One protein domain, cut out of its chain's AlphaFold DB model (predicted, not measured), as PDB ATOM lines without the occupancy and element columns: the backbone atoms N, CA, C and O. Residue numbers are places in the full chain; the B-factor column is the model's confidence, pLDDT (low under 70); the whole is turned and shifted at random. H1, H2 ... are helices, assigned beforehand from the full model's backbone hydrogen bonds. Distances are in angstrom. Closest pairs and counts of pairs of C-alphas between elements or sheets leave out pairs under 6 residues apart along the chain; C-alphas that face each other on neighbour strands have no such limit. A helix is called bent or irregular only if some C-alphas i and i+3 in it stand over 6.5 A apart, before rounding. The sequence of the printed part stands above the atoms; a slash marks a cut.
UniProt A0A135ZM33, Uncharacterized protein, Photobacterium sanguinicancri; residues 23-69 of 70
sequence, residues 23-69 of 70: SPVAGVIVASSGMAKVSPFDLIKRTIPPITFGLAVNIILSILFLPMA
ATOM      1  N   SER A  23     108.513 127.480  98.223       81.56
ATOM      2  CA  SER A  23     107.275 127.338  97.462       81.56
ATOM      3  C   SER A  23     106.085 127.947  98.231       81.56
ATOM      4  O   SER A  23     105.927 127.657  99.416       81.56
ATOM      5  N   PRO A  24     105.201 128.738  97.589       70.00
ATOM      6  CA  PRO A  24     103.964 129.238  98.209       70.00
ATOM      7  C   PRO A  24     103.037 128.127  98.704       70.00
ATOM      8  O   PRO A  24     102.174 128.365  99.543       70.00
ATOM      9  N   VAL A  25     103.226 126.916  98.183       80.19
ATOM     10  CA  VAL A  25     102.491 125.709  98.566       80.19
ATOM     11  C   VAL A  25     103.252 124.911  99.639       80.19
ATOM     12  O   VAL A  25     102.724 123.951 100.195       80.19
ATOM     13  N   ALA A  26     104.491 125.292  99.979       82.50
ATOM     14  CA  ALA A  26     105.236 124.651 101.055       82.50
ATOM     15  C   ALA A  26     104.571 124.945 102.403       82.50
ATOM     16  O   ALA A  26     104.389 126.103 102.787       82.50
ATOM     17  N   GLY A  27     104.275 123.884 103.160       81.62
ATOM     18  CA  GLY A  27     103.616 123.988 104.466       81.62
ATOM     19  C   GLY A  27     104.323 124.929 105.449       81.62
ATOM     20  O   GLY A  27     103.660 125.549 106.270       81.62
ATOM     21  N   VAL A  28     105.642 125.114 105.321       80.88
ATOM     22  CA  VAL A  28     106.429 126.044 106.151       80.88
ATOM     23  C   VAL A  28     106.102 127.518 105.885       80.88
ATOM     24  O   VAL A  28     105.981 128.289 106.835       80.88
ATOM     25  N   ILE A  29     105.889 127.919 104.624       83.31
ATOM     26  CA  ILE A  29     105.503 129.299 104.282       83.31
ATOM     27  C   ILE A  29     104.046 129.543 104.637       83.31
ATOM     28  O   ILE A  29     103.727 130.593 105.190       83.31
ATOM     29  N   VAL A  30     103.176 128.560 104.403       83.56
ATOM     30  CA  VAL A  30     101.764 128.649 104.790       83.56
ATOM     31  C   VAL A  30     101.633 128.794 106.312       83.56
ATOM     32  O   VAL A  30     100.988 129.735 106.775       83.56
ATOM     33  N   ALA A  31     102.324 127.963 107.100       85.06
ATOM     34  CA  ALA A  31     102.322 128.053 108.562       85.06
ATOM     35  C   ALA A  31     102.909 129.381 109.073       85.06
ATOM     36  O   ALA A  31     102.311 130.037 109.928       85.06
ATOM     37  N   SER A  32     104.040 129.825 108.511       80.56
ATOM     38  CA  SER A  32     104.668 131.093 108.901       80.56
ATOM     39  C   SER A  32     103.821 132.311 108.514       80.56
ATOM     40  O   SER A  32     103.793 133.289 109.260       80.56
ATOM     41  N   SER A  33     103.109 132.264 107.384       80.69
ATOM     42  CA  SER A  33     102.196 133.332 106.957       80.69
ATOM     43  C   SER A  33     100.964 133.435 107.864       80.69
ATOM     44  O   SER A  33     100.563 134.542 108.227       80.69
ATOM     45  N   GLY A  34     100.436 132.294 108.332       81.31
ATOM     46  CA  GLY A  34      99.344 132.238 109.308       81.31
ATOM     47  C   GLY A  34      99.730 132.805 110.677       81.31
ATOM     48  O   GLY A  34      98.936 133.519 111.287       81.31
ATOM     49  N   MET A  35     100.967 132.570 111.130       82.38
ATOM     50  CA  MET A  35     101.501 133.171 112.363       82.38
ATOM     51  C   MET A  35     101.747 134.679 112.229       82.38
ATOM     52  O   MET A  35     101.475 135.436 113.158       82.38
ATOM     53  N   ALA A  36     102.236 135.123 111.072       79.50
ATOM     54  CA  ALA A  36     102.560 136.525 110.822       79.50
ATOM     55  C   ALA A  36     101.360 137.372 110.345       79.50
ATOM     56  O   ALA A  36     101.504 138.585 110.216       79.50
ATOM     57  N   LYS A  37     100.185 136.768 110.089       77.62
ATOM     58  CA  LYS A  37      98.984 137.419 109.515       77.62
ATOM     59  C   LYS A  37      99.261 138.208 108.220       77.62
ATOM     60  O   LYS A  37      98.573 139.180 107.922       77.62
ATOM     61  N   VAL A  38     100.267 137.798 107.450       78.81
ATOM     62  CA  VAL A  38     100.627 138.407 106.158       78.81
ATOM     63  C   VAL A  38     100.292 137.454 105.020       78.81
ATOM     64  O   VAL A  38     100.294 136.238 105.205       78.81
ATOM     65  N   SER A  39     100.030 137.992 103.827       84.31
ATOM     66  CA  SER A  39      99.828 137.160 102.638       84.31
ATOM     67  C   SER A  39     101.086 136.315 102.359       84.31
ATOM     68  O   SER A  39     102.196 136.858 102.402       84.31
ATOM     69  N   PRO A  40     100.955 135.013 102.030       77.44
ATOM     70  CA  PRO A  40     102.086 134.140 101.700       77.44
ATOM     71  C   PRO A  40     102.995 134.735 100.619       77.44
ATOM     72  O   PRO A  40     104.216 134.623 100.692       77.44
ATOM     73  N   PHE A  41     102.405 135.433  99.644       78.31
ATOM     74  CA  PHE A  41     103.135 136.090  98.562       78.31
ATOM     75  C   PHE A  41     104.055 137.216  99.041       78.31
ATOM     76  O   PHE A  41     105.148 137.376  98.499       78.31
ATOM     77  N   ASP A  42     103.648 137.986 100.047       81.19
ATOM     78  CA  ASP A  42     104.483 139.050 100.610       81.19
ATOM     79  C   ASP A  42     105.633 138.486 101.439       81.19
ATOM     80  O   ASP A  42     106.743 139.023 101.408       81.19
ATOM     81  N   LEU A  43     105.402 137.359 102.115       79.56
ATOM     82  CA  LEU A  43     106.459 136.652 102.826       79.56
ATOM     83  C   LEU A  43     107.495 136.086 101.845       79.56
ATOM     84  O   LEU A  43     108.690 136.287 102.034       79.56
ATOM     85  N   ILE A  44     107.053 135.473 100.744       80.31
ATOM     86  CA  ILE A  44     107.947 134.928  99.708       80.31
ATOM     87  C   ILE A  44     108.811 136.023  99.085       80.31
ATOM     88  O   ILE A  44     110.022 135.846  98.974       80.31
ATOM     89  N   LYS A  45     108.232 137.180  98.744       80.44
ATOM     90  CA  LYS A  45     108.993 138.315  98.187       80.44
ATOM     91  C   LYS A  45     110.124 138.778  99.108       80.44
ATOM     92  O   LYS A  45     111.156 139.222  98.614       80.44
ATOM     93  N   ARG A  46     109.954 138.655 100.428       81.94
ATOM     94  CA  ARG A  46     110.989 138.995 101.420       81.94
ATOM     95  C   ARG A  46     112.017 137.882 101.622       81.94
ATOM     96  O   ARG A  46     113.158 138.179 101.955       81.94
ATOM     97  N   THR A  47     111.640 136.629 101.391       79.81
ATOM     98  CA  THR A  47     112.515 135.461 101.583       79.81
ATOM     99  C   THR A  47     113.316 135.092 100.324       79.81
ATOM    100  O   THR A  47     114.356 134.445 100.431       79.81
ATOM    101  N   ILE A  48     112.902 135.546  99.134       77.69
ATOM    102  CA  ILE A  48     113.672 135.417  97.881       77.69
ATOM    103  C   ILE A  48     115.095 135.989  98.003       77.69
ATOM    104  O   ILE A  48     116.039 135.225  97.803       77.69
ATOM    105  N   PRO A  49     115.294 137.273  98.367       84.81
ATOM    106  CA  PRO A  49     116.634 137.850  98.444       84.81
ATOM    107  C   PRO A  49     117.610 137.087  99.365       84.81
ATOM    108  O   PRO A  49     118.714 136.786  98.903       84.81
ATOM    109  N   PRO A  50     117.257 136.701 100.611       85.94
ATOM    110  CA  PRO A  50     118.180 135.954 101.467       85.94
ATOM    111  C   PRO A  50     118.482 134.539 100.954       85.94
ATOM    112  O   PRO A  50     119.604 134.065 101.120       85.94
ATOM    113  N   ILE A  51     117.537 133.864 100.293       84.38
ATOM    114  CA  ILE A  51     117.781 132.529  99.726       84.38
ATOM    115  C   ILE A  51     118.644 132.601  98.468       84.38
ATOM    116  O   ILE A  51     119.556 131.791  98.325       84.38
ATOM    117  N   THR A  52     118.410 133.563  97.572       84.56
ATOM    118  CA  THR A  52     119.271 133.769  96.398       84.56
ATOM    119  C   THR A  52     120.699 134.098  96.827       84.56
ATOM    120  O   THR A  52     121.648 133.551  96.267       84.56
ATOM    121  N   PHE A  53     120.858 134.919  97.870       88.50
ATOM    122  CA  PHE A  53     122.162 135.197  98.463       88.50
ATOM    123  C   PHE A  53     122.796 133.936  99.073       88.50
ATOM    124  O   PHE A  53     123.949 133.629  98.784       88.50
ATOM    125  N   GLY A  54     122.035 133.154  99.843       85.94
ATOM    126  CA  GLY A  54     122.501 131.890 100.418       85.94
ATOM    127  C   GLY A  54     122.922 130.859  99.365       85.94
ATOM    128  O   GLY A  54     123.951 130.209  99.533       85.94
ATOM    129  N   LEU A  55     122.185 130.749  98.252       85.75
ATOM    130  CA  LEU A  55     122.550 129.890  97.121       85.75
ATOM    131  C   LEU A  55     123.841 130.367  96.445       85.75
ATOM    132  O   LEU A  55     124.711 129.551  96.153       85.75
ATOM    133  N   ALA A  56     123.979 131.676  96.215       86.31
ATOM    134  CA  ALA A  56     125.177 132.250  95.607       86.31
ATOM    135  C   ALA A  56     126.416 132.001  96.479       86.31
ATOM    136  O   ALA A  56     127.438 131.524  95.987       86.31
ATOM    137  N   VAL A  57     126.300 132.239  97.789       85.94
ATOM    138  CA  VAL A  57     127.357 131.947  98.765       85.94
ATOM    139  C   VAL A  57     127.672 130.451  98.803       85.94
ATOM    140  O   VAL A  57     128.843 130.088  98.835       85.94
ATOM    141  N   ASN A  58     126.663 129.575  98.741       83.62
ATOM    142  CA  ASN A  58     126.868 128.125  98.732       83.62
ATOM    143  C   ASN A  58     127.634 127.656  97.482       83.62
ATOM    144  O   ASN A  58     128.563 126.867  97.611       83.62
ATOM    145  N   ILE A  59     127.325 128.200  96.300       81.81
ATOM    146  CA  ILE A  59     128.058 127.905  95.058       81.81
ATOM    147  C   ILE A  59     129.515 128.378  95.161       81.81
ATOM    148  O   ILE A  59     130.428 127.626  94.823       81.81
ATOM    149  N   ILE A  60     129.750 129.588  95.678       83.00
ATOM    150  CA  ILE A  60     131.103 130.140  95.862       83.00
ATOM    151  C   ILE A  60     131.903 129.304  96.872       83.00
ATOM    152  O   ILE A  60     133.049 128.945  96.600       83.00
ATOM    153  N   LEU A  61     131.300 128.934  98.006       79.19
ATOM    154  CA  LEU A  61     131.929 128.044  98.984       79.19
ATOM    155  C   LEU A  61     132.201 126.662  98.397       79.19
ATOM    156  O   LEU A  61     133.239 126.082  98.690       79.19
ATOM    157  N   SER A  62     131.313 126.139  97.554       75.44
ATOM    158  CA  SER A  62     131.525 124.843  96.910       75.44
ATOM    159  C   SER A  62     132.710 124.868  95.941       75.44
ATOM    160  O   SER A  62     133.335 123.837  95.733       75.44
ATOM    161  N   ILE A  63     133.050 126.023  95.365       74.31
ATOM    162  CA  ILE A  63     134.240 126.185  94.515       74.31
ATOM    163  C   ILE A  63     135.504 126.385  95.374       74.31
ATOM    164  O   ILE A  63     136.565 125.870  95.029       74.31
ATOM    165  N   LEU A  64     135.394 127.102  96.499       73.31
ATOM    166  CA  LEU A  64     136.531 127.486  97.347       73.31
ATOM    167  C   LEU A  64     136.935 126.431  98.395       73.31
ATOM    168  O   LEU A  64     138.120 126.252  98.649       73.31
ATOM    169  N   PHE A  65     135.974 125.753  99.026       67.69
ATOM    170  CA  PHE A  65     136.201 124.861 100.176       67.69
ATOM    171  C   PHE A  65     136.444 123.401  99.769       67.69
ATOM    172  O   PHE A  65     137.127 122.641 100.446       67.69
ATOM    173  N   LEU A  66     135.908 123.006  98.624       60.97
ATOM    174  CA  LEU A  66     136.016 121.664  98.076       60.97
ATOM    175  C   LEU A  66     137.424 121.233  97.600       60.97
ATOM    176  O   LEU A  66     137.692 120.035  97.672       60.97
ATOM    177  N   PRO A  67     138.368 122.114  97.191       60.69
ATOM    178  CA  PRO A  67     139.770 121.710  97.030       60.69
ATOM    179  C   PRO A  67     140.464 121.317  98.350       60.69
ATOM    180  O   PRO A  67     141.541 120.736  98.292       60.69
ATOM    181  N   MET A  68     139.874 121.605  99.518       53.03
ATOM    182  CA  MET A  68     140.429 121.279 100.844       53.03
ATOM    183  C   MET A  68     139.878 119.963 101.431       53.03
ATOM    184  O   MET A  68     140.337 119.518 102.478       53.03
ATOM    185  N   ALA A  69     138.879 119.347 100.788       52.78
ATOM    186  CA  ALA A  69     138.203 118.137 101.270       52.78
ATOM    187  C   ALA A  69     138.680 116.836 100.584       52.78
ATOM    188  O   ALA A  69     137.991 115.817 100.679       52.78
TER     189      ALA A  69
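This is residues 23 to 69 of the 70 residues of an uncharacterized protein of Photobacterium sanguinicancri (UniProt A0A135ZM33). One long helix, H2, makes the length of this model, and a short helix, H1, packs slantwise on its first turns, so that the two form a small head with a long arm. The arm, residues 48 to 69, sticks out free of the head, and a kink of 38 degrees lies near residue 47, where it leaves. The printed part has 47 residues with two named helices, H1 then H2 along the chain, and no named strand; its class is all helix. It is extended, with a radius of gyration of the C-alphas of 15.0 A, and spans 45 by 17 by 15 A.

Start with H2, residues 40 to 64, and look at its residues 40 to 44, which alone touch H1, residues 27 to 36. The closest C-alphas of the two are those of Ser 33 and Pro 40, 5.3 A apart. Their lines stand at a steep tilt of 54 degrees, and they run opposite ways. In H1 every O i to N i+4 pair is within hydrogen-bond range; in H2 it is 19 of 21.

Find C-alpha 40 at (102.086, 134.140, 101.700); from there H2 runs 35.4 A to C-alpha 64 at (136.531, 127.486, 97.347). H2 is neither bent nor irregular, but only just: C-alphas 46 and 49 are 6.5 A apart. Go back to C-alpha 27 at (103.616, 123.988, 104.466), where H1 begins; it runs 14.1 A to C-alpha 36.

The two C-alphas farthest apart are those of Lys 37 and Pro 67, 45.5 A. The link from H1 to H2 is tight, with 3 residues, and the printed part has no cut. Read the B-factor column for the pLDDT: its mean over the printed part is 78.9, and residues 65 to 69 are under 70.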